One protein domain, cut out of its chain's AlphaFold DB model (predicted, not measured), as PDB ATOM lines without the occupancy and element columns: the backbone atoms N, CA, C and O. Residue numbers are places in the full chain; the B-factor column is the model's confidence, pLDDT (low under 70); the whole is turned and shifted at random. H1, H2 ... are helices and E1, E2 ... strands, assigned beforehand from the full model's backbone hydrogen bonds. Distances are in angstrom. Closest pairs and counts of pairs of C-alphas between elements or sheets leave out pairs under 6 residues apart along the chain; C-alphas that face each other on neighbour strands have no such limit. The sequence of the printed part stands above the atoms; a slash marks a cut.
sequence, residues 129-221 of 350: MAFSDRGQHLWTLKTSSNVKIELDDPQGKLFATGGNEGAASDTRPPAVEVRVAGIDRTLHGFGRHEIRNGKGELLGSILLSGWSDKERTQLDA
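Overview. This is residues 129 to 221 of the 350 residues of an uncharacterized protein of Capsulimonas corticalis (UniProt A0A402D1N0). Two four-stranded antiparallel sheets lie face to face as a sandwich, E1 E2 E5 E6 against E4 E3 E8 E7, and the short helix H1 lies beyond one end of it. At that same end the long link between E4 and E5 loops out. The printed part has 93 residues with eight named strands, E1 to E8, followed by one named helix; the class is mostly strand. The whole is compact, with a radius of gyration of the C-alphas of 13.5 A, and elongated, spanning 40 by 26 by 19 A.

Along the chain. Find C-alpha 129 at (-1.696, 18.405, 77.282), where E1 begins; it covers residues 129 to 132. E2 follows at 138 to 143, 16.1 A long, then E3 at 147 to 152, 15.7 A, and E4 at 158 to 163, 14.5 A. After the link come E5 at 175 to 180, 15.9 A, E6 at 183 to 188, 16.1 A, and E7 at 191 to 196, 16.0 A. Look for C-alpha 202 at (-10.676, 15.250, 96.108), where E8, the longest strand, starts; it runs 24.1 A to residue 210. H1, residues 213 to 221, ends at C-alpha 221, (-10.868, 37.155, 66.824), 12.1 A from its first C-alpha.

Arrangement. Start with the sheet E1 E2 E5 E6, in that order. E1 and E2 form a hairpin, with N 131 and O 139 2.9 A apart, within hydrogen-bond range. E2 and E5 are antiparallel neighbours, with N 140 and O 179 2.9 A apart, within hydrogen-bond range. The hairpin of E5 and E6 has N 178 and O 185 at 2.8 A. The other sheet, in the order E4 E3 E8 E7, is twisted. In its hairpin of E3 and E4, N 149 and O 162 are 2.7 A apart; between E3 and E8, N 148 and O 209 are 2.8 A apart; in the hairpin of E7 and E8, N 193 and O 206 are 2.8 A apart. The parts of the two sheets that face each other are 9.7 A apart centre to centre, their strands at 19 degrees. E5 and E8 are near each other. H1 is on neither sheet, and every O i to N i+4 pair inside it is within hydrogen-bond range.

Size, cuts and confidence. The two C-alphas farthest apart, those of Lys 199 and Ala 221, are 44.6 A apart. The printed part has no cut. The link from E4 to E5, 11 residues, is long; the other links are tight. Mean pLDDT of the printed part is 78.3, and 18 residues are under 70, among them 164 to 173.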
ATOM      1  N   MET A 129      -2.001  17.292  76.399       73.31
ATOM      2  CA  MET A 129      -1.696  18.405  77.282       73.31
ATOM      3  C   MET A 129      -1.207  17.848  78.614       73.31
ATOM      4  O   MET A 129      -1.812  16.916  79.146       73.31
ATOM      5  N   ALA A 130      -0.099  18.385  79.121       74.25
ATOM      6  CA  ALA A 130       0.481  17.984  80.394       74.25
ATOM      7  C   ALA A 130       0.606  19.201  81.318       74.25
ATOM      8  O   ALA A 130       1.160  20.222  80.914       74.25
ATOM      9  N   PHE A 131       0.117  19.080  82.550       79.94
ATOM     10  CA  PHE A 131       0.135  20.148  83.553       79.94
ATOM     11  C   PHE A 131       0.596  19.595  84.897       79.94
ATOM     12  O   PHE A 131       0.377  18.422  85.192       79.94
ATOM     13  N   SER A 132       1.206  20.434  85.731       76.25
ATOM     14  CA  SER A 132       1.492  20.095  87.124       76.25
ATOM     15  C   SER A 132       0.690  21.007  88.042       76.25
ATOM     16  O   SER A 132       0.684  22.221  87.841       76.25
ATOM     17  N   ASP A 133      -0.013  20.428  89.013       78.88
ATOM     18  CA  ASP A 133      -0.736  21.202  90.022       78.88
ATOM     19  C   ASP A 133       0.160  21.592  91.213       78.88
ATOM     20  O   ASP A 133       1.347  21.261  91.286       78.88
ATOM     21  N   ARG A 134      -0.418  22.301  92.189       73.12
ATOM     22  CA  ARG A 134       0.282  22.711  93.420       73.12
ATOM     23  C   ARG A 134       0.717  21.535  94.299       73.12
ATOM     24  O   ARG A 134       1.645  21.695  95.087       73.12
ATOM     25  N   GLY A 135       0.058  20.384  94.170       76.69
ATOM     26  CA  GLY A 135       0.415  19.130  94.831       76.69
ATOM     27  C   GLY A 135       1.502  18.341  94.096       76.69
ATOM     28  O   GLY A 135       1.825  17.232  94.514       76.69
ATOM     29  N   GLN A 136       2.077  18.897  93.020       80.50
ATOM     30  CA  GLN A 136       3.029  18.231  92.126       80.50
ATOM     31  C   GLN A 136       2.460  16.982  91.438       80.50
ATOM     32  O   GLN A 136       3.213  16.119  90.976       80.50
ATOM     33  N   HIS A 137       1.138  16.867  91.317       78.12
ATOM     34  CA  HIS A 137       0.548  15.824  90.493       78.12
ATOM     35  C   HIS A 137       0.708  16.203  89.024       78.12
ATOM     36  O   HIS A 137       0.428  17.333  88.625       78.12
ATOM     37  N   LEU A 138       1.180  15.253  88.216       80.62
ATOM     38  CA  LEU A 138       1.190  15.384  86.764       80.62
ATOM     39  C   LEU A 138      -0.191  14.995  86.229       80.62
ATOM     40  O   LEU A 138      -0.651  13.872  86.456       80.62
ATOM     41  N   TRP A 139      -0.811  15.926  85.516       78.25
ATOM     42  CA  TRP A 139      -2.069  15.775  84.803       78.25
ATOM     43  C   TRP A 139      -1.760  15.610  83.324       78.25
ATOM     44  O   TRP A 139      -1.200  16.524  82.726       78.25
ATOM     45  N   THR A 140      -2.139  14.485  82.727       79.75
ATOM     46  CA  THR A 140      -2.064  14.295  81.273       79.75
ATOM     47  C   THR A 140      -3.468  14.149  80.722       79.75
ATOM     48  O   THR A 140      -4.207  13.265  81.151       79.75
ATOM     49  N   LEU A 141      -3.823  14.995  79.761       78.44
ATOM     50  CA  LEU A 141      -5.111  14.969  79.079       78.44
ATOM     51  C   LEU A 141      -4.913  14.530  77.635       78.44
ATOM     52  O   LEU A 141      -4.078  15.090  76.920       78.44
ATOM     53  N   LYS A 142      -5.714  13.562  77.199       80.44
ATOM     54  CA  LYS A 142      -5.865  13.190  75.794       80.44
ATOM     55  C   LYS A 142      -7.311  13.465  75.406       80.44
ATOM     56  O   LYS A 142      -8.227  12.789  75.872       80.44
ATOM     57  N   THR A 143      -7.512  14.496  74.593       68.56
ATOM     58  CA  THR A 143      -8.854  14.974  74.248       68.56
ATOM     59  C   THR A 143      -9.266  14.469  72.869       68.56
ATOM     60  O   THR A 143      -8.440  14.351  71.958       68.56
ATOM     61  N   SER A 144     -10.558  14.195  72.692       65.31
ATOM     62  CA  SER A 144     -11.193  14.315  71.379       65.31
ATOM     63  C   SER A 144     -11.319  15.801  70.999       65.31
ATOM     64  O   SER A 144     -11.160  16.682  71.851       65.31
ATOM     65  N   SER A 145     -11.553  16.107  69.725       65.75
ATOM     66  CA  SER A 145     -11.796  17.481  69.260       65.75
ATOM     67  C   SER A 145     -12.989  18.131  69.989       65.75
ATOM     68  O   SER A 145     -13.917  17.435  70.402       65.75
ATOM     69  N   ASN A 146     -12.976  19.464  70.115       70.31
ATOM     70  CA  ASN A 146     -14.102  20.326  70.538       70.31
ATOM     71  C   ASN A 146     -14.476  20.340  72.009       70.31
ATOM     72  O   ASN A 146     -15.643  20.518  72.360       70.31
ATOM     73  N   VAL A 147     -13.486  20.205  72.878       75.12
ATOM     74  CA  VAL A 147     -13.713  20.291  74.317       75.12
ATOM     75  C   VAL A 147     -12.884  21.429  74.874       75.12
ATOM     76  O   VAL A 147     -11.680  21.502  74.624       75.12
ATOM     77  N   LYS A 148     -13.537  22.318  75.617       81.25
ATOM     78  CA  LYS A 148     -12.881  23.200  76.569       81.25
ATOM     79  C   LYS A 148     -12.757  22.430  77.876       81.25
ATOM     80  O   LYS A 148     -13.728  21.852  78.366       81.25
ATOM     81  N   ILE A 149     -11.543  22.397  78.397       82.62
ATOM     82  CA  ILE A 149     -11.203  21.751  79.649       82.62
ATOM     83  C   ILE A 149     -10.768  22.831  80.622       82.62
ATOM     84  O   ILE A 149      -9.852  23.608  80.345       82.62
ATOM     85  N   GLU A 150     -11.423  22.863  81.769       86.06
ATOM     86  CA  GLU A 150     -11.032  23.684  82.908       86.06
ATOM     87  C   GLU A 150     -10.676  22.751  84.066       86.06
ATOM     88  O   GLU A 150     -11.450  21.856  84.412       86.06
ATOM     89  N   LEU A 151      -9.473  22.926  84.611       85.31
ATOM     90  CA  LEU A 151      -8.963  22.173  85.749       85.31
ATOM     91  C   LEU A 151      -9.005  23.069  86.986       85.31
ATOM     92  O   LEU A 151      -8.285  24.073  87.060       85.31
ATOM     93  N   ASP A 152      -9.817  22.672  87.957       86.19
ATOM     94  CA  ASP A 152      -9.903  23.311  89.264       86.19
ATOM     95  C   ASP A 152      -9.138  22.497  90.313       86.19
ATOM     96  O   ASP A 152      -9.156  21.260  90.302       86.19
ATOM     97  N   ASP A 153      -8.499  23.198  91.247       84.00
ATOM     98  CA  ASP A 153      -7.895  22.594  92.432       84.00
ATOM     99  C   ASP A 153      -8.981  22.081  93.413       84.00
ATOM    100  O   ASP A 153     -10.176  22.332  93.214       84.00
ATOM    101  N   PRO A 154      -8.618  21.343  94.481       85.31
ATOM    102  CA  PRO A 154      -9.587  20.854  95.466       85.31
ATOM    103  C   PRO A 154     -10.422  21.948  96.154       85.31
ATOM    104  O   PRO A 154     -11.447  21.642  96.757       85.31
ATOM    105  N   GLN A 155      -9.990  23.210  96.094       88.38
ATOM    106  CA  GLN A 155     -10.687  24.372  96.640       88.38
ATOM    107  C   GLN A 155     -11.623  25.029  95.611       88.38
ATOM    108  O   GLN A 155     -12.283  26.018  95.931       88.38
ATOM    109  N   GLY A 156     -11.698  24.492  94.389       82.81
ATOM    110  CA  GLY A 156     -12.522  25.015  93.304       82.81
ATOM    111  C   GLY A 156     -11.889  26.189  92.558       82.81
ATOM    112  O   GLY A 156     -12.595  26.906  91.851       82.81
ATOM    113  N   LYS A 157     -10.583  26.427  92.718       87.69
ATOM    114  CA  LYS A 157      -9.876  27.488  91.999       87.69
ATOM    115  C   LYS A 157      -9.294  26.950  90.694       87.69
ATOM    116  O   LYS A 157      -8.470  26.036  90.707       87.69
ATOM    117  N   LEU A 158      -9.641  27.605  89.589       84.62
ATOM    118  CA  LEU A 158      -9.076  27.338  88.270       84.62
ATOM    119  C   LEU A 158      -7.547  27.486  88.290       84.62
ATOM    120  O   LEU A 158      -7.025  28.553  88.639       84.62
ATOM    121  N   PHE A 159      -6.827  26.433  87.898       84.12
ATOM    122  CA  PHE A 159      -5.362  26.454  87.796       84.12
ATOM    123  C   PHE A 159      -4.839  26.152  86.390       84.12
ATOM    124  O   PHE A 159      -3.719  26.553  86.073       84.12
ATOM    125  N   ALA A 160      -5.628  25.490  85.540       81.00
ATOM    126  CA  ALA A 160      -5.289  25.307  84.134       81.00
ATOM    127  C   ALA A 160      -6.544  25.301  83.259       81.00
ATOM    128  O   ALA A 160      -7.607  24.841  83.672       81.00
ATOM    129  N   THR A 161      -6.401  25.762  82.022       80.75
ATOM    130  CA  THR A 161      -7.400  25.560  80.975       80.75
ATOM    131  C   THR A 161      -6.705  25.116  79.696       80.75
ATOM    132  O   THR A 161      -5.571  25.510  79.426       80.75
ATOM    133  N   GLY A 162      -7.362  24.252  78.935       78.00
ATOM    134  CA  GLY A 162      -6.862  23.755  77.665       78.00
ATOM    135  C   GLY A 162      -8.008  23.238  76.812       78.00
ATOM    136  O   GLY A 162      -9.101  22.982  77.306       78.00
ATOM    137  N   GLY A 163      -7.783  23.077  75.521       75.44
ATOM    138  CA  GLY A 163      -8.802  22.569  74.618       75.44
ATOM    139  C   GLY A 163      -8.229  22.311  73.241       75.44
ATOM    140  O   GLY A 163      -7.094  22.686  72.955       75.44
ATOM    141  N   ASN A 164      -9.012  21.643  72.402       68.62
ATOM    142  CA  ASN A 164      -8.658  21.443  71.005       68.62
ATOM    143  C   ASN A 164      -9.775  21.987  70.117       68.62
ATOM    144  O   ASN A 164     -10.931  21.569  70.249       68.62
ATOM    145  N   GLU A 165      -9.420  22.908  69.229       59.94
ATOM    146  CA  GLU A 165     -10.300  23.446  68.199       59.94
ATOM    147  C   GLU A 165     -10.394  22.431  67.054       59.94
ATOM    148  O   GLU A 165      -9.401  22.081  66.420       59.94
ATOM    149  N   GLY A 166     -11.590  21.912  66.784       54.75
ATOM    150  CA  GLY A 166     -11.841  21.025  65.654       54.75
ATOM    151  C   GLY A 166     -13.203  21.271  65.004       54.75
ATOM    152  O   GLY A 166     -14.056  22.004  65.497       54.75
ATOM    153  N   ALA A 167     -13.450  20.646  63.857       45.97
ATOM    154  CA  ALA A 167     -14.801  20.584  63.308       45.97
ATOM    155  C   ALA A 167     -15.573  19.473  64.034       45.97
ATOM    156  O   ALA A 167     -15.096  18.342  64.142       45.97
ATOM    157  N   ALA A 168     -16.745  19.789  64.587       43.78
ATOM    158  CA  ALA A 168     -17.623  18.803  65.214       43.78
ATOM    159  C   ALA A 168     -18.319  17.983  64.125       43.78
ATOM    160  O   ALA A 168     -19.406  18.339  63.686       43.78
ATOM    161  N   SER A 169     -17.683  16.913  63.647       43.84
ATOM    162  CA  SER A 169     -18.366  15.953  62.770       43.84
ATOM    163  C   SER A 169     -18.870  14.717  63.510       43.84
ATOM    164  O   SER A 169     -19.647  13.963  62.936       43.84
ATOM    165  N   ASP A 170     -18.427  14.479  64.748       52.28
ATOM    166  CA  ASP A 170     -18.825  13.301  65.518       52.28
ATOM    167  C   ASP A 170     -19.800  13.718  66.625       52.28
ATOM    168  O   ASP A 170     -19.468  14.504  67.509       52.28
ATOM    169  N   THR A 171     -21.028  13.212  66.549       53.12
ATOM    170  CA  THR A 171     -22.127  13.476  67.494       53.12
ATOM    171  C   THR A 171     -21.972  12.720  68.813       53.12
ATOM    172  O   THR A 171     -22.855  12.762  69.671       53.12
ATOM    173  N   ARG A 172     -20.862  11.998  68.992       65.81
ATOM    174  CA  ARG A 172     -20.573  11.275  70.228       65.81
ATOM    175  C   ARG A 172     -20.241  12.269  71.343       65.81
ATOM    176  O   ARG A 172     -19.510  13.230  71.101       65.81
ATOM    177  N   PRO A 173     -20.728  12.035  72.574       64.69
ATOM    178  CA  PRO A 173     -20.294  12.819  73.718       64.69
ATOM    179  C   PRO A 173     -18.766  12.740  73.825       64.69
ATOM    180  O   PRO A 173     -18.202  11.656  73.621       64.69
ATOM    181  N   PRO A 174     -18.086  13.858  74.125       73.38
ATOM    182  CA  PRO A 174     -16.637  13.867  74.189       73.38
ATOM    183  C   PRO A 174     -16.144  12.846  75.209       73.38
ATOM    184  O   PRO A 174     -16.738  12.675  76.281       73.38
ATOM    185  N   ALA A 175     -15.049  12.181  74.854       79.12
ATOM    186  CA  ALA A 175     -14.299  11.330  75.755       79.12
ATOM    187  C   ALA A 175     -12.939  11.983  75.999       79.12
ATOM    188  O   ALA A 175     -12.205  12.286  75.053       79.12
ATOM    189  N   VAL A 176     -12.613  12.210  77.266       82.50
ATOM    190  CA  VAL A 176     -11.306  12.727  77.675       82.50
ATOM    191  C   VAL A 176     -10.637  11.672  78.534       82.50
ATOM    192  O   VAL A 176     -11.158  11.300  79.584       82.50
ATOM    193  N   GLU A 177      -9.486  11.182  78.088       85.94
ATOM    194  CA  GLU A 177      -8.636  10.342  78.928       85.94
ATOM    195  C   GLU A 177      -7.765  11.262  79.784       85.94
ATOM    196  O   GLU A 177      -7.074  12.151  79.278       85.94
ATOM    197  N   VAL A 178      -7.821  11.053  81.091       86.12
ATOM    198  CA  VAL A 178      -7.152  11.842  82.115       86.12
ATOM    199  C   VAL A 178      -6.257  10.904  82.906       86.12
ATOM    200  O   VAL A 178      -6.734   9.920  83.468       86.12
ATOM    201  N   ARG A 179      -4.971  11.234  83.000       85.19
ATOM    202  CA  ARG A 179      -4.043  10.599  83.936       85.19
ATOM    203  C   ARG A 179      -3.684  11.586  85.034       85.19
ATOM    204  O   ARG A 179      -3.124  12.632  84.724       85.19
ATOM    205  N   VAL A 180      -3.953  11.243  86.293       84.06
ATOM    206  CA  VAL A 180      -3.609  12.068  87.468       84.06
ATOM    207  C   VAL A 180      -2.940  11.202  88.511       84.06
ATOM    208  O   VAL A 180      -3.506  10.189  88.915       84.06
ATOM    209  N   ALA A 181      -1.738  11.578  88.948       80.75
ATOM    210  CA  ALA A 181      -0.997  10.829  89.971       80.75
ATOM    211  C   ALA A 181      -0.883   9.314  89.659       80.75
ATOM    212  O   ALA A 181      -0.943   8.471  90.549       80.75
ATOM    213  N   GLY A 182      -0.751   8.967  88.372       80.56
ATOM    214  CA  GLY A 182      -0.674   7.581  87.896       80.56
ATOM    215  C   GLY A 182      -2.017   6.851  87.755       80.56
ATOM    216  O   GLY A 182      -2.018   5.685  87.374       80.56
ATOM    217  N   ILE A 183      -3.145   7.510  88.027       78.88
ATOM    218  CA  ILE A 183      -4.494   6.956  87.859       78.88
ATOM    219  C   ILE A 183      -5.045   7.382  86.500       78.88
ATOM    220  O   ILE A 183      -5.183   8.577  86.248       78.88
ATOM    221  N   ASP A 184      -5.404   6.405  85.668       87.81
ATOM    222  CA  ASP A 184      -6.084   6.622  84.391       87.81
ATOM    223  C   ASP A 184      -7.607   6.635  84.571       87.81
ATOM    224  O   ASP A 184      -8.192   5.745  85.195       87.81
ATOM    225  N   ARG A 185      -8.263   7.653  84.012       87.81
ATOM    226  CA  ARG A 185      -9.719   7.814  83.987       87.81
ATOM    227  C   ARG A 185     -10.168   8.247  82.602       87.81
ATOM    228  O   ARG A 185      -9.599   9.167  82.031       87.81
ATOM    229  N   THR A 186     -11.239   7.642  82.104       89.31
ATOM    230  CA  THR A 186     -11.944   8.144  80.922       89.31
ATOM    231  C   THR A 186     -13.192   8.868  81.390       89.31
ATOM    232  O   THR A 186     -14.062   8.272  82.026       89.31
ATOM    233  N   LEU A 187     -13.255  10.163  81.111       88.00
ATOM    234  CA  LEU A 187     -14.411  10.999  81.390       88.00
ATOM    235  C   LEU A 187     -15.295  11.052  80.153       88.00
ATOM    236  O   LEU A 187     -14.799  11.272  79.047       88.00
ATOM    237  N   HIS A 188     -16.595  10.866  80.352       85.94
ATOM    238  CA  HIS A 188     -17.588  10.899  79.286       85.94
ATOM    239  C   HIS A 188     -18.605  12.004  79.542       85.94
ATOM    240  O   HIS A 188     -19.136  12.121  80.646       85.94
ATOM    241  N   GLY A 189     -18.927  12.756  78.491       85.50
ATOM    242  CA  GLY A 189     -19.983  13.762  78.528       85.50
ATOM    243  C   GLY A 189     -19.554  15.102  79.125       85.50
ATOM    244  O   GLY A 189     -18.507  15.242  79.760       85.50
ATOM    245  N   PHE A 190     -20.386  16.109  78.874       85.00
ATOM    246  CA  PHE A 190     -20.188  17.459  79.386       85.00
ATOM    247  C   PHE A 190     -20.569  17.557  80.865       85.00
ATOM    248  O   PHE A 190     -21.414  16.808  81.350       85.00
ATOM    249  N   GLY A 191     -19.966  18.513  81.564       88.38
ATOM    250  CA  GLY A 191     -20.204  18.766  82.980       88.38
ATOM    251  C   GLY A 191     -18.936  18.673  83.821       88.38
ATOM    252  O   GLY A 191     -17.829  18.487  83.312       88.38
ATOM    253  N   ARG A 192     -19.109  18.881  85.127       89.88
ATOM    254  CA  ARG A 192     -18.030  18.834  86.113       89.88
ATOM    255  C   ARG A 192     -17.810  17.390  86.556       89.88
ATOM    256  O   ARG A 192     -18.731  16.746  87.048       89.88
ATOM    257  N   HIS A 193     -16.580  16.916  86.417       90.69
ATOM    258  CA  HIS A 193     -16.128  15.594  86.831       90.69
ATOM    259  C   HIS A 193     -15.150  15.743  87.990       90.69
ATOM    260  O   HIS A 193     -14.101  16.366  87.846       90.69
ATOM    261  N   GLU A 194     -15.480  15.185  89.149       92.50
ATOM    262  CA  GLU A 194     -14.570  15.174  90.293       92.50
ATOM    263  C   GLU A 194     -13.562  14.031  90.176       92.50
ATOM    264  O   GLU A 194     -13.929  12.873  89.962       92.50
ATOM    265  N   ILE A 195     -12.283  14.342  90.371       88.50
ATOM    266  CA  ILE A 195     -11.214  13.350  90.414       88.50
ATOM    267  C   ILE A 195     -10.842  13.119  91.870       88.50
ATOM    268  O   ILE A 195     -10.333  14.010  92.548       88.50
ATOM    269  N   ARG A 196     -11.099  11.904  92.353       89.50
ATOM    270  CA  ARG A 196     -10.793  11.479  93.722       89.50
ATOM    271  C   ARG A 196      -9.759  10.360  93.725       89.50
ATOM    272  O   ARG A 196      -9.715   9.544  92.800       89.50
ATOM    273  N   ASN A 197      -8.929  10.314  94.763       88.00
ATOM    274  CA  ASN A 197      -7.971   9.225  94.952       88.00
ATOM    275  C   ASN A 197      -8.648   7.957  95.514       88.00
ATOM    276  O   ASN A 197      -9.844   7.943  95.806       88.00
ATOM    277  N   GLY A 198      -7.875   6.881  95.703       82.94
ATOM    278  CA  GLY A 198      -8.380   5.616  96.263       82.94
ATOM    279  C   GLY A 198      -8.916   5.705  97.701       82.94
ATOM    280  O   GLY A 198      -9.565   4.770  98.154       82.94
ATOM    281  N   LYS A 199      -8.671   6.816  98.409       90.88
ATOM    282  CA  LYS A 199      -9.192   7.101  99.755       90.88
ATOM    283  C   LYS A 199     -10.447   7.988  99.739       90.88
ATOM    284  O   LYS A 199     -10.995   8.273 100.796       90.88
ATOM    285  N   GLY A 200     -10.898   8.435  98.564       91.00
ATOM    286  CA  GLY A 200     -12.044   9.336  98.409       91.00
ATOM    287  C   GLY A 200     -11.718  10.830  98.546       91.00
ATOM    288  O   GLY A 200     -12.626  11.656  98.424       91.00
ATOM    289  N   GLU A 201     -10.452  11.202  98.751       90.88
ATOM    290  CA  GLU A 201     -10.021  12.605  98.826       90.88
ATOM    291  C   GLU A 201     -10.083  13.249  97.434       90.88
ATOM    292  O   GLU A 201      -9.682  12.632  96.444       90.88
ATOM    293  N   LEU A 202     -10.586  14.485  97.353       89.31
ATOM    294  CA  LEU A 202     -10.676  15.250  96.108       89.31
ATOM    295  C   LEU A 202      -9.284  15.744  95.691       89.31
ATOM    296  O   LEU A 202      -8.654  16.503  96.420       89.31
ATOM    297  N   LEU A 203      -8.827  15.322  94.513       86.44
ATOM    298  CA  LEU A 203      -7.582  15.783  93.890       86.44
ATOM    299  C   LEU A 203      -7.805  17.030  93.025       86.44
ATOM    300  O   LEU A 203      -6.901  17.838  92.858       86.44
ATOM    301  N   GLY A 204      -9.013  17.186  92.489       87.62
ATOM    302  CA  GLY A 204      -9.427  18.328  91.684       87.62
ATOM    303  C   GLY A 204     -10.714  18.021  90.931       87.62
ATOM    304  O   GLY A 204     -11.262  16.919  91.038       87.62
ATOM    305  N   SER A 205     -11.195  18.977  90.144       88.75
ATOM    306  CA  SER A 205     -12.320  18.743  89.236       88.75
ATOM    307  C   SER A 205     -12.023  19.225  87.829       88.75
ATOM    308  O   SER A 205     -11.314  20.206  87.633       88.75
ATOM    309  N   ILE A 206     -12.594  18.524  86.857       88.19
ATOM    310  CA  ILE A 206     -12.470  18.812  85.437       88.19
ATOM    311  C   ILE A 206     -13.844  19.228  84.930       88.19
ATOM    312  O   ILE A 206     -14.769  18.419  84.944       88.19
ATOM    313  N   LEU A 207     -13.994  20.466  84.472       88.31
ATOM    314  CA  LEU A 207     -15.183  20.871  83.731       88.31
ATOM    315  C   LEU A 207     -14.939  20.618  82.243       88.31
ATOM    316  O   LEU A 207     -14.033  21.195  81.644       88.31
ATOM    317  N   LEU A 208     -15.754  19.737  81.667       86.88
ATOM    318  CA  LEU A 208     -15.802  19.502  80.231       86.88
ATOM    319  C   LEU A 208     -16.972  20.294  79.658       86.88
ATOM    320  O   LEU A 208     -18.130  19.979  79.940       86.88
ATOM    321  N   SER A 209     -16.686  21.300  78.840       84.12
ATOM    322  CA  SER A 209     -17.715  22.043  78.112       84.12
ATOM    323  C   SER A 209     -17.438  22.024  76.612       84.12
ATOM    324  O   SER A 209     -16.294  21.943  76.164       84.12
ATOM    325  N   GLY A 210     -18.505  22.066  75.816       80.50
ATOM    326  CA  GLY A 210     -18.377  22.383  74.399       80.50
ATOM    327  C   GLY A 210     -18.019  23.858  74.262       80.50
ATOM    328  O   GLY A 210     -18.455  24.675  75.073       80.50
ATOM    329  N   TRP A 211     -17.232  24.201  73.250       71.38
ATOM    330  CA  TRP A 211     -17.103  25.598  72.847       71.38
ATOM    331  C   TRP A 211     -18.435  26.054  72.257       71.38
ATOM    332  O   TRP A 211     -18.949  25.403  71.347       71.38
ATOM    333  N   SER A 212     -19.003  27.158  72.745       73.25
ATOM    334  CA  SER A 212     -20.079  27.806  71.994       73.25
ATOM    335  C   SER A 212     -19.513  28.428  70.713       73.25
ATOM    336  O   SER A 212     -18.368  28.885  70.692       73.25
ATOM    337  N   ASP A 213     -20.317  28.516  69.649       69.31
ATOM    338  CA  ASP A 213     -19.900  29.183  68.402       69.31
ATOM    339  C   ASP A 213     -19.445  30.630  68.650       69.31
ATOM    340  O   ASP A 213     -18.529  31.134  67.995       69.31
ATOM    341  N   LYS A 214     -20.050  31.292  69.645       73.50
ATOM    342  CA  LYS A 214     -19.687  32.642  70.077       73.50
ATOM    343  C   LYS A 214     -18.312  32.686  70.745       73.50
ATOM    344  O   LYS A 214     -17.523  33.565  70.414       73.50
ATOM    345  N   GLU A 215     -18.018  31.764  71.662       69.50
ATOM    346  CA  GLU A 215     -16.697  31.665  72.299       69.50
ATOM    347  C   GLU A 215     -15.616  31.298  71.286       69.50
ATOM    348  O   GLU A 215     -14.532  31.872  71.339       69.50
ATOM    349  N   ARG A 216     -15.927  30.414  70.328       67.25
ATOM    350  CA  ARG A 216     -15.013  30.080  69.231       67.25
ATOM    351  C   ARG A 216     -14.683  31.314  68.397       67.25
ATOM    352  O   ARG A 216     -13.523  31.663  68.242       67.25
ATOM    353  N   THR A 217     -15.713  32.028  67.946       71.88
ATOM    354  CA  THR A 217     -15.545  33.247  67.137       71.88
ATOM    355  C   THR A 217     -14.767  34.331  67.891       71.88
ATOM    356  O   THR A 217     -13.970  35.053  67.297       71.88
ATOM    357  N   GLN A 218     -14.989  34.461  69.202       74.81
ATOM    358  CA  GLN A 218     -14.266  35.417  70.035       74.81
ATOM    359  C   GLN A 218     -12.790  35.032  70.194       74.81
ATOM    360  O   GLN A 218     -11.935  35.905  70.067       74.81
ATOM    361  N   LEU A 219     -12.490  33.750  70.419       66.06
ATOM    362  CA  LEU A 219     -11.120  33.252  70.509       66.06
ATOM    363  C   LEU A 219     -10.371  33.423  69.180       66.06
ATOM    364  O   LEU A 219      -9.254  33.933  69.188       66.06
ATOM    365  N   ASP A 220     -11.009  33.102  68.051       66.31
ATOM    366  CA  ASP A 220     -10.465  33.332  66.705       66.31
ATOM    367  C   ASP A 220     -10.154  34.823  66.484       66.31
ATOM    368  O   ASP A 220      -9.096  35.187  65.966       66.31
ATOM    369  N   ALA A 221     -11.058  35.711  66.915       70.19
ATOM    370  CA  ALA A 221     -10.868  37.155  66.824       70.19
ATOM    371  C   ALA A 221      -9.741  37.660  67.741       70.19
ATOM    372  O   ALA A 221      -8.998  38.564  67.359       70.19
TER     373      ALA A 221